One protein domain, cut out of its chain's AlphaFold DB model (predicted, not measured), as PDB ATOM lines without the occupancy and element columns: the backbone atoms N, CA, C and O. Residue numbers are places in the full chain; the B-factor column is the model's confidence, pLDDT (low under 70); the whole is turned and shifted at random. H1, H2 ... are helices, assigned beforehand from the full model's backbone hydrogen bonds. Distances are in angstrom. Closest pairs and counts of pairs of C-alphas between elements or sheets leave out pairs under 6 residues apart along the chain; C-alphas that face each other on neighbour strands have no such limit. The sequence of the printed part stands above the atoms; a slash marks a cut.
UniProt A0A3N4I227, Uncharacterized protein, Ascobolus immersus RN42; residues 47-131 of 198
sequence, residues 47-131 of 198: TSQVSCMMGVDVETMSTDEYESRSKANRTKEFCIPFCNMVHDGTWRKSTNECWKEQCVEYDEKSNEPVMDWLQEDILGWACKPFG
ATOM      1  N   THR A  47     -38.955  21.168 -38.866       84.19
ATOM      2  CA  THR A  47     -40.215  20.747 -39.495       84.19
ATOM      3  C   THR A  47     -40.740  21.827 -40.435       84.19
ATOM      4  O   THR A  47     -40.955  21.562 -41.616       84.19
ATOM      5  N   SER A  48     -40.844  23.074 -39.966       82.88
ATOM      6  CA  SER A  48     -41.349  24.179 -40.793       82.88
ATOM      7  C   SER A  48     -40.418  24.518 -41.965       82.88
ATOM      8  O   SER A  48     -40.886  24.827 -43.062       82.88
ATOM      9  N   GLN A  49     -39.098  24.449 -41.757       87.69
ATOM     10  CA  GLN A  49     -38.107  24.658 -42.814       87.69
ATOM     11  C   GLN A  49     -38.245  23.605 -43.914       87.69
ATOM     12  O   GLN A  49     -38.308  23.954 -45.096       87.69
ATOM     13  N   VAL A  50     -38.295  22.326 -43.534       85.81
ATOM     14  CA  VAL A  50     -38.429  21.214 -44.481       85.81
ATOM     15  C   VAL A  50     -39.783  21.292 -45.178       85.81
ATOM     16  O   VAL A  50     -39.823  21.146 -46.397       85.81
ATOM     17  N   SER A  51     -40.863  21.631 -44.470       87.31
ATOM     18  CA  SER A  51     -42.173  21.846 -45.086       87.31
ATOM     19  C   SER A  51     -42.162  22.940 -46.148       87.31
ATOM     20  O   SER A  51     -42.648  22.718 -47.256       87.31
ATOM     21  N   CYS A  52     -41.541  24.088 -45.872       88.50
ATOM     22  CA  CYS A  52     -41.385  25.153 -46.865       88.50
ATOM     23  C   CYS A  52     -40.512  24.718 -48.054       88.50
ATOM     24  O   CYS A  52     -40.844  24.974 -49.214       88.50
ATOM     25  N   MET A  53     -39.395  24.035 -47.786       86.56
ATOM     26  CA  MET A  53     -38.476  23.560 -48.822       86.56
ATOM     27  C   MET A  53     -39.129  22.516 -49.737       86.56
ATOM     28  O   MET A  53     -38.932  22.553 -50.951       86.56
ATOM     29  N   MET A  54     -39.918  21.613 -49.161       83.12
ATOM     30  CA  MET A  54     -40.537  20.488 -49.860       83.12
ATOM     31  C   MET A  54     -41.937  20.818 -50.399       83.12
ATOM     32  O   MET A  54     -42.433  20.103 -51.267       83.12
ATOM     33  N   GLY A  55     -42.567  21.901 -49.928       83.06
ATOM     34  CA  GLY A  55     -43.922  22.291 -50.323       83.06
ATOM     35  C   GLY A  55     -44.998  21.312 -49.851       83.06
ATOM     36  O   GLY A  55     -45.960  21.052 -50.570       83.06
ATOM     37  N   VAL A  56     -44.789  20.699 -48.687       81.50
ATOM     38  CA  VAL A  56     -45.651  19.655 -48.119       81.50
ATOM     39  C   VAL A  56     -45.611  19.716 -46.600       81.50
ATOM     40  O   VAL A  56     -44.616  20.137 -46.009       81.50
ATOM     41  N   ASP A  57     -46.672  19.254 -45.955       79.69
ATOM     42  CA  ASP A  57     -46.652  19.030 -44.517       79.69
ATOM     43  C   ASP A  57     -45.866  17.744 -44.223       79.69
ATOM     44  O   ASP A  57     -46.287  16.646 -44.599       79.69
ATOM     45  N   VAL A  58     -44.704  17.892 -43.584       76.81
ATOM     46  CA  VAL A  58     -43.788  16.780 -43.295       76.81
ATOM     47  C   VAL A  58     -44.397  15.817 -42.278       76.81
ATOM     48  O   VAL A  58     -44.068  14.633 -42.309       76.81
ATOM     49  N   GLU A  59     -45.319  16.274 -41.428       78.12
ATOM     50  CA  GLU A  59     -45.994  15.409 -40.455       78.12
ATOM     51  C   GLU A  59     -46.929  14.401 -41.133       78.12
ATOM     52  O   GLU A  59     -47.159  13.308 -40.615       78.12
ATOM     53  N   THR A  60     -47.437  14.747 -42.317       76.56
ATOM     54  CA  THR A  60     -48.381  13.910 -43.072       76.56
ATOM     55  C   THR A  60     -47.713  13.080 -44.166       76.56
ATOM     56  O   THR A  60     -48.365  12.247 -44.799       76.56
ATOM     57  N   MET A  61     -46.416  13.291 -44.401       69.56
ATOM     58  CA  MET A  61     -45.718  12.725 -45.547       69.56
ATOM     59  C   MET A  61     -45.294  11.273 -45.295       69.56
ATOM     60  O   MET A  61     -44.603  10.961 -44.325       69.56
ATOM     61  N   SER A  62     -45.664  10.373 -46.208       74.75
ATOM     62  CA  SER A  62     -45.099   9.020 -46.233       74.75
ATOM     63  C   SER A  62     -43.670   9.026 -46.802       74.75
ATOM     64  O   SER A  62     -43.306   9.896 -47.597       74.75
ATOM     65  N   THR A  63     -42.849   8.034 -46.433       69.19
ATOM     66  CA  THR A  63     -41.476   7.884 -46.958       69.19
ATOM     67  C   THR A  63     -41.432   7.794 -48.483       69.19
ATOM     68  O   THR A  63     -40.512   8.324 -49.097       69.19
ATOM     69  N   ASP A  64     -42.446   7.181 -49.095       69.19
ATOM     70  CA  ASP A  64     -42.502   6.948 -50.541       69.19
ATOM     71  C   ASP A  64     -42.872   8.230 -51.317       69.19
ATOM     72  O   ASP A  64     -42.475   8.424 -52.468       69.19
ATOM     73  N   GLU A  65     -43.593   9.163 -50.687       67.50
ATOM     74  CA  GLU A  65     -43.924  10.464 -51.282       67.50
ATOM     75  C   GLU A  65     -42.734  11.432 -51.262       67.50
ATOM     76  O   GLU A  65     -42.652  12.316 -52.123       67.50
ATOM     77  N   TYR A  66     -41.802  11.262 -50.318       65.94
ATOM     78  CA  TYR A  66     -40.636  12.135 -50.145       65.94
ATOM     79  C   TYR A  66     -39.771  12.210 -51.410       65.94
ATOM     80  O   TYR A  66     -39.363  13.295 -51.835       65.94
ATOM     81  N   GLU A  67     -39.540  11.070 -52.062       62.66
ATOM     82  CA  GLU A  67     -38.655  10.984 -53.227       62.66
ATOM     83  C   GLU A  67     -39.278  11.582 -54.502       62.66
ATOM     84  O   GLU A  67     -38.562  12.117 -55.351       62.66
ATOM     85  N   SER A  68     -40.610  11.561 -54.625       63.72
ATOM     86  CA  SER A  68     -41.312  11.980 -55.848       63.72
ATOM     87  C   SER A  68     -41.629  13.482 -55.923       63.72
ATOM     88  O   SER A  68     -41.785  14.016 -57.022       63.72
ATOM     89  N   ARG A  69     -41.695  14.196 -54.787       61.12
ATOM     90  CA  ARG A  69     -42.205  15.587 -54.726       61.12
ATOM     91  C   ARG A  69     -41.157  16.700 -54.636       61.12
ATOM     92  O   ARG A  69     -41.524  17.870 -54.691       61.12
ATOM     93  N   SER A  70     -39.868  16.373 -54.571       56.03
ATOM     94  CA  SER A  70     -38.798  17.272 -54.088       56.03
ATOM     95  C   SER A  70     -38.550  18.611 -54.818       56.03
ATOM     96  O   SER A  70     -37.676  19.356 -54.382       56.03
ATOM     97  N   LYS A  71     -39.262  18.983 -55.896       53.19
ATOM     98  CA  LYS A  71     -39.012  20.268 -56.600       53.19
ATOM     99  C   LYS A  71     -40.226  21.021 -57.156       53.19
ATOM    100  O   LYS A  71     -40.057  22.176 -57.539       53.19
ATOM    101  N   ALA A  72     -41.420  20.430 -57.224       54.34
ATOM    102  CA  ALA A  72     -42.492  20.989 -58.061       54.34
ATOM    103  C   ALA A  72     -43.511  21.886 -57.332       54.34
ATOM    104  O   ALA A  72     -44.058  22.783 -57.963       54.34
ATOM    105  N   ASN A  73     -43.742  21.706 -56.026       69.25
ATOM    106  CA  ASN A  73     -44.958  22.237 -55.386       69.25
ATOM    107  C   ASN A  73     -44.701  23.112 -54.150       69.25
ATOM    108  O   ASN A  73     -45.473  23.073 -53.198       69.25
ATOM    109  N   ARG A  74     -43.639  23.927 -54.136       80.88
ATOM    110  CA  ARG A  74     -43.494  24.936 -53.071       80.88
ATOM    111  C   ARG A  74     -44.601  25.979 -53.208       80.88
ATOM    112  O   ARG A  74     -44.582  26.769 -54.153       80.88
ATOM    113  N   THR A  75     -45.543  25.986 -52.271       86.75
ATOM    114  CA  THR A  75     -46.591  27.006 -52.193       86.75
ATOM    115  C   THR A  75     -46.316  27.977 -51.051       86.75
ATOM    116  O   THR A  75     -45.539  27.699 -50.133       86.75
ATOM    117  N   LYS A  76     -46.945  29.150 -51.124       92.50
ATOM    118  CA  LYS A  76     -46.777  30.220 -50.139       92.50
ATOM    119  C   LYS A  76     -47.168  29.754 -48.735       92.50
ATOM    120  O   LYS A  76     -46.512  30.130 -47.768       92.50
ATOM    121  N   GLU A  77     -48.211  28.941 -48.637       91.94
ATOM    122  CA  GLU A  77     -48.842  28.502 -47.391       91.94
ATOM    123  C   GLU A  77     -47.861  27.712 -46.517       91.94
ATOM    124  O   GLU A  77     -47.727  28.008 -45.332       91.94
ATOM    125  N   PHE A  78     -47.085  26.801 -47.115       90.94
ATOM    126  CA  PHE A  78     -46.081  26.010 -46.392       90.94
ATOM    127  C   PHE A  78     -44.884  26.834 -45.903       90.94
ATOM    128  O   PHE A  78     -44.184  26.420 -44.980       90.94
ATOM    129  N   CYS A  79     -44.642  28.006 -46.492       92.88
ATOM    130  CA  CYS A  79     -43.537  28.879 -46.105       92.88
ATOM    131  C   CYS A  79     -43.918  29.939 -45.067       92.88
ATOM    132  O   CYS A  79     -43.019  30.496 -44.437       92.88
ATOM    133  N   ILE A  80     -45.212  30.195 -44.826       94.94
ATOM    134  CA  ILE A  80     -45.663  31.180 -43.828       94.94
ATOM    135  C   ILE A  80     -45.107  30.883 -42.423       94.94
ATOM    136  O   ILE A  80     -44.498  31.788 -41.846       94.94
ATOM    137  N   PRO A  81     -45.243  29.660 -41.859       94.12
ATOM    138  CA  PRO A  81     -44.766  29.389 -40.501       94.12
ATOM    139  C   PRO A  81     -43.257  29.605 -40.372       94.12
ATOM    140  O   PRO A  81     -42.790  30.234 -39.424       94.12
ATOM    141  N   PHE A  82     -42.498  29.148 -41.369       94.31
ATOM    142  CA  PHE A  82     -41.049  29.290 -41.378       94.31
ATOM    143  C   PHE A  82     -40.616  30.755 -41.504       94.31
ATOM    144  O   PHE A  82     -39.808  31.224 -40.706       94.31
ATOM    145  N   CYS A  83     -41.204  31.514 -42.431       96.12
ATOM    146  CA  CYS A  83     -40.905  32.936 -42.589       96.12
ATOM    147  C   CYS A  83     -41.264  33.757 -41.348       96.12
ATOM    148  O   CYS A  83     -40.503  34.652 -40.980       96.12
ATOM    149  N   ASN A  84     -42.366  33.436 -40.661       96.50
ATOM    150  CA  ASN A  84     -42.716  34.075 -39.392       96.50
ATOM    151  C   ASN A  84     -41.610  33.892 -38.345       96.50
ATOM    152  O   ASN A  84     -41.145  34.886 -37.793       96.50
ATOM    153  N   MET A  85     -41.127  32.658 -38.158       95.12
ATOM    154  CA  MET A  85     -40.043  32.363 -37.211       95.12
ATOM    155  C   MET A  85     -38.722  33.050 -37.568       95.12
ATOM    156  O   MET A  85     -37.929  33.402 -36.694       95.12
ATOM    157  N   VAL A  86     -38.441  33.209 -38.860       95.88
ATOM    158  CA  VAL A  86     -37.228  33.893 -39.329       95.88
ATOM    159  C   VAL A  86     -37.329  35.395 -39.057       95.88
ATOM    160  O   VAL A  86     -36.369  36.000 -38.584       95.88
ATOM    161  N   HIS A  87     -38.495  35.995 -39.299       96.38
ATOM    162  CA  HIS A  87     -38.724  37.424 -39.084       96.38
ATOM    163  C   HIS A  87     -38.849  37.823 -37.609       96.38
ATOM    164  O   HIS A  87     -38.401  38.911 -37.246       96.38
ATOM    165  N   ASP A  88     -39.441  36.982 -36.759       96.31
ATOM    166  CA  ASP A  88     -39.593  37.265 -35.325       96.31
ATOM    167  C   ASP A  88     -38.356  36.882 -34.483       96.31
ATOM    168  O   ASP A  88     -38.289  37.192 -33.292       96.31
ATOM    169  N   GLY A  89     -37.356  36.251 -35.110       95.62
ATOM    170  CA  GLY A  89     -36.098  35.841 -34.487       95.62
ATOM    171  C   GLY A  89     -36.148  34.491 -33.764       95.62
ATOM    172  O   GLY A  89     -35.113  34.034 -33.269       95.62
ATOM    173  N   THR A  90     -37.300  33.816 -33.729       95.44
ATOM    174  CA  THR A  90     -37.462  32.481 -33.129       95.44
ATOM    175  C   THR A  90     -36.546  31.459 -33.794       95.44
ATOM    176  O   THR A  90     -35.906  30.667 -33.099       95.44
ATOM    177  N   TRP A  91     -36.410  31.527 -35.122       94.38
ATOM    178  CA  TRP A  91     -35.474  30.698 -35.883       94.38
ATOM    179  C   TRP A  91     -34.041  30.863 -35.367       94.38
ATOM    180  O   TRP A  91     -33.398  29.883 -34.999       94.38
ATOM    181  N   ARG A  92     -33.560  32.111 -35.272       94.12
ATOM    182  CA  ARG A  92     -32.186  32.423 -34.847       94.12
ATOM    183  C   ARG A  92     -31.933  31.926 -33.430       94.12
ATOM    184  O   ARG A  92     -30.915  31.287 -33.180       94.12
ATOM    185  N   LYS A  93     -32.884  32.168 -32.521       93.88
ATOM    186  CA  LYS A  93     -32.813  31.708 -31.130       93.88
ATOM    187  C   LYS A  93     -32.724  30.181 -31.041       93.88
ATOM    188  O   LYS A  93     -31.827  29.676 -30.373       93.88
ATOM    189  N   SER A  94     -33.604  29.459 -31.732       91.81
ATOM    190  CA  SER A  94     -33.613  27.991 -31.700       91.81
ATOM    191  C   SER A  94     -32.358  27.388 -32.340       91.81
ATOM    192  O   SER A  94     -31.779  26.448 -31.795       91.81
ATOM    193  N   THR A  95     -31.882  27.956 -33.451       90.94
ATOM    194  CA  THR A  95     -30.618  27.543 -34.079       90.94
ATOM    195  C   THR A  95     -29.435  27.775 -33.139       90.94
ATOM    196  O   THR A  95     -28.612  26.881 -32.965       90.94
ATOM    197  N   ASN A  96     -29.378  28.925 -32.464       91.62
ATOM    198  CA  ASN A  96     -28.345  29.227 -31.472       91.62
ATOM    199  C   ASN A  96     -28.359  28.249 -30.288       91.62
ATOM    200  O   ASN A  96     -27.304  27.766 -29.879       91.62
ATOM    201  N   GLU A  97     -29.540  27.927 -29.755       91.56
ATOM    202  CA  GLU A  97     -29.692  26.935 -28.684       91.56
ATOM    203  C   GLU A  97     -29.186  25.556 -29.126       91.56
ATOM    204  O   GLU A  97     -28.380  24.946 -28.425       91.56
ATOM    205  N   CYS A  98     -29.557  25.112 -30.327       89.75
ATOM    206  CA  CYS A  98     -29.036  23.878 -30.913       89.75
ATOM    207  C   CYS A  98     -27.503  23.897 -31.063       89.75
ATOM    208  O   CYS A  98     -26.818  22.940 -30.698       89.75
ATOM    209  N   TRP A  99     -26.937  24.982 -31.597       90.81
ATOM    210  CA  TRP A  99     -25.494  25.086 -31.816       90.81
ATOM    211  C   TRP A  99     -24.730  25.043 -30.498       90.81
ATOM    212  O   TRP A  99     -23.695  24.383 -30.408       90.81
ATOM    213  N   LYS A 100     -25.270  25.668 -29.451       91.44
ATOM    214  CA  LYS A 100     -24.706  25.618 -28.101       91.44
ATOM    215  C   LYS A 100     -24.582  24.192 -27.555       91.44
ATOM    216  O   LYS A 100     -23.647  23.912 -26.812       91.44
ATOM    217  N   GLU A 101     -25.493  23.292 -27.915       89.50
ATOM    218  CA  GLU A 101     -25.451  21.888 -27.483       89.50
ATOM    219  C   GLU A 101     -24.478  21.023 -28.292       89.50
ATOM    220  O   GLU A 101     -24.056  19.967 -27.822       89.50
ATOM    221  N   GLN A 102     -24.122  21.450 -29.505       89.62
ATOM    222  CA  GLN A 102     -23.321  20.663 -30.448       89.62
ATOM    223  C   GLN A 102     -21.895  21.201 -30.629       89.62
ATOM    224  O   GLN A 102     -21.041  20.475 -31.139       89.62
ATOM    225  N   CYS A 103     -21.614  22.434 -30.204       91.44
ATOM    226  CA  CYS A 103     -20.327  23.105 -30.373       91.44
ATOM    227  C   CYS A 103     -19.636  23.337 -29.023       91.44
ATOM    228  O   CYS A 103     -20.188  23.990 -28.141       91.44
ATOM    229  N   VAL A 104     -18.389  22.871 -28.881       88.44
ATOM    230  CA  VAL A 104     -17.557  23.103 -27.681       88.44
ATOM    231  C   VAL A 104     -17.319  24.599 -27.459       88.44
ATOM    232  O   VAL A 104     -17.398  25.097 -26.340       88.44
ATOM    233  N   GLU A 105     -17.032  25.309 -28.545       86.00
ATOM    234  CA  GLU A 105     -16.639  26.719 -28.555       86.00
ATOM    235  C   GLU A 105     -17.774  27.579 -29.109       86.00
ATOM    236  O   GLU A 105     -17.546  28.465 -29.929       86.00
ATOM    237  N   TYR A 106     -19.015  27.292 -28.701       84.06
ATOM    238  CA  TYR A 106     -20.141  28.144 -29.057       84.06
ATOM    239  C   TYR A 106     -19.903  29.563 -28.521       84.06
ATOM    240  O   TYR A 106     -20.108  29.850 -27.341       84.06
ATOM    241  N   ASP A 107     -19.457  30.448 -29.404       84.50
ATOM    242  CA  ASP A 107     -19.404  31.882 -29.176       84.50
ATOM    243  C   ASP A 107     -20.377  32.553 -30.137       84.50
ATOM    244  O   ASP A 107     -20.163  32.581 -31.352       84.50
ATOM    245  N   GLU A 108     -21.452  33.089 -29.562       79.00
ATOM    246  CA  GLU A 108     -22.526  33.752 -30.295       79.00
ATOM    247  C   GLU A 108     -21.970  34.885 -31.160       79.00
ATOM    248  O   GLU A 108     -22.350  34.998 -32.318       79.00
ATOM    249  N   LYS A 109     -20.985  35.644 -30.658       89.94
ATOM    250  CA  LYS A 109     -20.404  36.784 -31.384       89.94
ATOM    251  C   LYS A 109     -19.593  36.366 -32.601       89.94
ATOM    252  O   LYS A 109     -19.752  36.957 -33.664       89.94
ATOM    253  N   SER A 110     -18.722  35.366 -32.466       89.81
ATOM    254  CA  SER A 110     -17.940  34.871 -33.607       89.81
ATOM    255  C   SER A 110     -18.812  34.235 -34.693       89.81
ATOM    256  O   SER A 110     -18.438  34.283 -35.862       89.81
ATOM    257  N   ASN A 111     -19.979  33.695 -34.323       91.81
ATOM    258  CA  ASN A 111     -20.925  33.084 -35.253       91.81
ATOM    259  C   ASN A 111     -22.030  34.044 -35.741       91.81
ATOM    260  O   ASN A 111     -22.785  33.670 -36.638       91.81
ATOM    261  N   GLU A 112     -22.128  35.280 -35.232       94.25
ATOM    262  CA  GLU A 112     -23.119  36.255 -35.722       94.25
ATOM    263  C   GLU A 112     -23.069  36.452 -37.244       94.25
ATOM    264  O   GLU A 112     -24.132  36.368 -37.861       94.25
ATOM    265  N   PRO A 113     -21.893  36.614 -37.891       95.75
ATOM    266  CA  PRO A 113     -21.839  36.811 -39.336       95.75
ATOM    267  C   PRO A 113     -22.458  35.657 -40.128       95.75
ATOM    268  O   PRO A 113     -23.175  35.892 -41.097       95.75
ATOM    269  N   VAL A 114     -22.208  34.406 -39.720       94.50
ATOM    270  CA  VAL A 114     -22.784  33.245 -40.412       94.50
ATOM    271  C   VAL A 114     -24.275  33.093 -40.115       94.50
ATOM    272  O   VAL A 114     -25.030  32.716 -41.006       94.50
ATOM    273  N   MET A 115     -24.727  33.441 -38.908       94.38
ATOM    274  CA  MET A 115     -26.152  33.436 -38.564       94.38
ATOM    275  C   MET A 115     -26.931  34.499 -39.342       94.38
ATOM    276  O   MET A 115     -28.039  34.222 -39.796       94.38
ATOM    277  N   ASP A 116     -26.350  35.683 -39.540       96.25
ATOM    278  CA  ASP A 116     -26.935  36.740 -40.372       96.25
ATOM    279  C   ASP A 116     -26.985  36.324 -41.843       96.25
ATOM    280  O   ASP A 116     -28.027  36.463 -42.483       96.25
ATOM    281  N   TRP A 117     -25.899  35.738 -42.358       96.31
ATOM    282  CA  TRP A 117     -25.850  35.209 -43.721       96.31
ATOM    283  C   TRP A 117     -26.900  34.109 -43.943       96.31
ATOM    284  O   TRP A 117     -27.653  34.169 -44.913       96.31
ATOM    285  N   LEU A 118     -27.022  33.148 -43.017       94.19
ATOM    286  CA  LEU A 118     -28.044  32.096 -43.075       94.19
ATOM    287  C   LEU A 118     -29.458  32.682 -43.040       94.19
ATOM    288  O   LEU A 118     -30.326  32.244 -43.791       94.19
ATOM    289  N   GLN A 119     -29.697  33.677 -42.184       95.88
ATOM    290  CA  GLN A 119     -30.990  34.345 -42.102       95.88
ATOM    291  C   GLN A 119     -31.331  35.062 -43.416       95.88
ATOM    292  O   GLN A 119     -32.456  34.946 -43.903       95.88
ATOM    293  N   GLU A 120     -30.379  35.782 -44.016       96.31
ATOM    294  CA  GLU A 120     -30.574  36.443 -45.311       96.31
ATOM    295  C   GLU A 120     -30.797  35.453 -46.456       96.31
ATOM    296  O   GLU A 120     -31.682  35.694 -47.288       96.31
ATOM    297  N   ASP A 121     -30.044  34.352 -46.489       94.19
ATOM    298  CA  ASP A 121     -30.215  33.276 -47.465       94.19
ATOM    299  C   ASP A 121     -31.616  32.662 -47.345       94.19
ATOM    300  O   ASP A 121     -32.357  32.609 -48.330       94.19
ATOM    301  N   ILE A 122     -32.044  32.336 -46.119       93.62
ATOM    302  CA  ILE A 122     -33.393  31.842 -45.821       93.62
ATOM    303  C   ILE A 122     -34.466  32.819 -46.285       93.62
ATOM    304  O   ILE A 122     -35.377  32.433 -47.020       93.62
ATOM    305  N   LEU A 123     -34.361  34.098 -45.923       95.94
ATOM    306  CA  LEU A 123     -35.289  35.115 -46.418       95.94
ATOM    307  C   LEU A 123     -35.283  35.168 -47.954       95.94
ATOM    308  O   LEU A 123     -36.333  35.369 -48.572       95.94
ATOM    309  N   GLY A 124     -34.116  34.971 -48.571       95.00
ATOM    310  CA  GLY A 124     -33.889  34.921 -50.010       95.00
ATOM    311  C   GLY A 124     -34.641  33.808 -50.729       95.00
ATOM    312  O   GLY A 124     -35.330  34.090 -51.712       95.00
ATOM    313  N   TRP A 125     -34.526  32.570 -50.254       92.19
ATOM    314  CA  TRP A 125     -35.115  31.415 -50.935       92.19
ATOM    315  C   TRP A 125     -36.516  31.047 -50.435       92.19
ATOM    316  O   TRP A 125     -37.294  30.497 -51.220       92.19
ATOM    317  N   ALA A 126     -36.844  31.334 -49.172       93.19
ATOM    318  CA  ALA A 126     -38.106  30.934 -48.545       93.19
ATOM    319  C   ALA A 126     -39.166  32.039 -48.574       93.19
ATOM    320  O   ALA A 126     -40.333  31.744 -48.794       93.19
ATOM    321  N   CYS A 127     -38.790  33.309 -48.371       95.62
ATOM    322  CA  CYS A 127     -39.769  34.374 -48.102       95.62
ATOM    323  C   CYS A 127     -39.963  35.332 -49.282       95.62
ATOM    324  O   CYS A 127     -41.096  35.578 -49.712       95.62
ATOM    325  N   LYS A 128     -38.865  35.839 -49.862       96.06
ATOM    326  CA  LYS A 128     -38.900  36.786 -50.991       96.06
ATOM    327  C   LYS A 128     -39.683  36.266 -52.209       96.06
ATOM    328  O   LYS A 128     -40.465  37.056 -52.739       96.06
ATOM    329  N   PRO A 129     -39.570  34.990 -52.641       94.62
ATOM    330  CA  PRO A 129     -40.297  34.496 -53.815       94.62
ATOM    331  C   PRO A 129     -41.823  34.542 -53.666       94.62
ATOM    332  O   PRO A 129     -42.529  34.640 -54.666       94.62
ATOM    333  N   PHE A 130     -42.328  34.523 -52.429       94.56
ATOM    334  CA  PHE A 130     -43.761  34.560 -52.123       94.56
ATOM    335  C   PHE A 130     -44.236  35.912 -51.566       94.56
ATOM    336  O   PHE A 130     -45.411  36.060 -51.216       94.56
ATOM    337  N   GLY A 131     -43.339  36.901 -51.467       96.19
ATOM    338  CA  GLY A 131     -43.644  38.221 -50.914       96.19
ATOM    339  C   GLY A 131     -44.013  38.211 -49.426       96.19
ATOM    340  O   GLY A 131     -44.774  39.081 -49.000       96.19
TER     341      GLY A 131
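AT A GLANCE: This is residues 47 to 131 of the 198 residues of an uncharacterized protein of Ascobolus immersus RN42 (UniProt A0A3N4I227). Long helix H5 folds back beside H3; H4 turns off H3 at a corner, H1 packs on H3, and H2 lies at one end. The 85 printed residues include five named helices, H1 to H5 in order. This all-helix whole is only just loose, close to compact, with radius of gyration of the C-alphas 14.5 A and spans 39, 29 and 17 A.

HOW THE PARTS SIT: H1, residues 47 to 54, touches H3, residues 76 to 88; their closest C-alphas, Cys 52 and Cys 79, are 4.4 A apart. H2, residues 63 to 69, apart from H3, has 1 of 3 O i to N i+4 and 2 of 4 O i to N i+3 pairs within hydrogen-bond range. H4, residues 90 to 102, forms a hairpin with H5, residues 108 to 130, which touches H3 at a shallow tilt of 29 degrees.

IN THESE COORDINATES: C-alpha 47 begins H1 at (-40.215, 20.747, -39.495); C-alpha 130 ends H5, 30.5 A long, at (-43.761, 34.560, -52.123).

THE WHOLE: The printed part has no cut; residues 61 and 63 to 73 have pLDDT under 70.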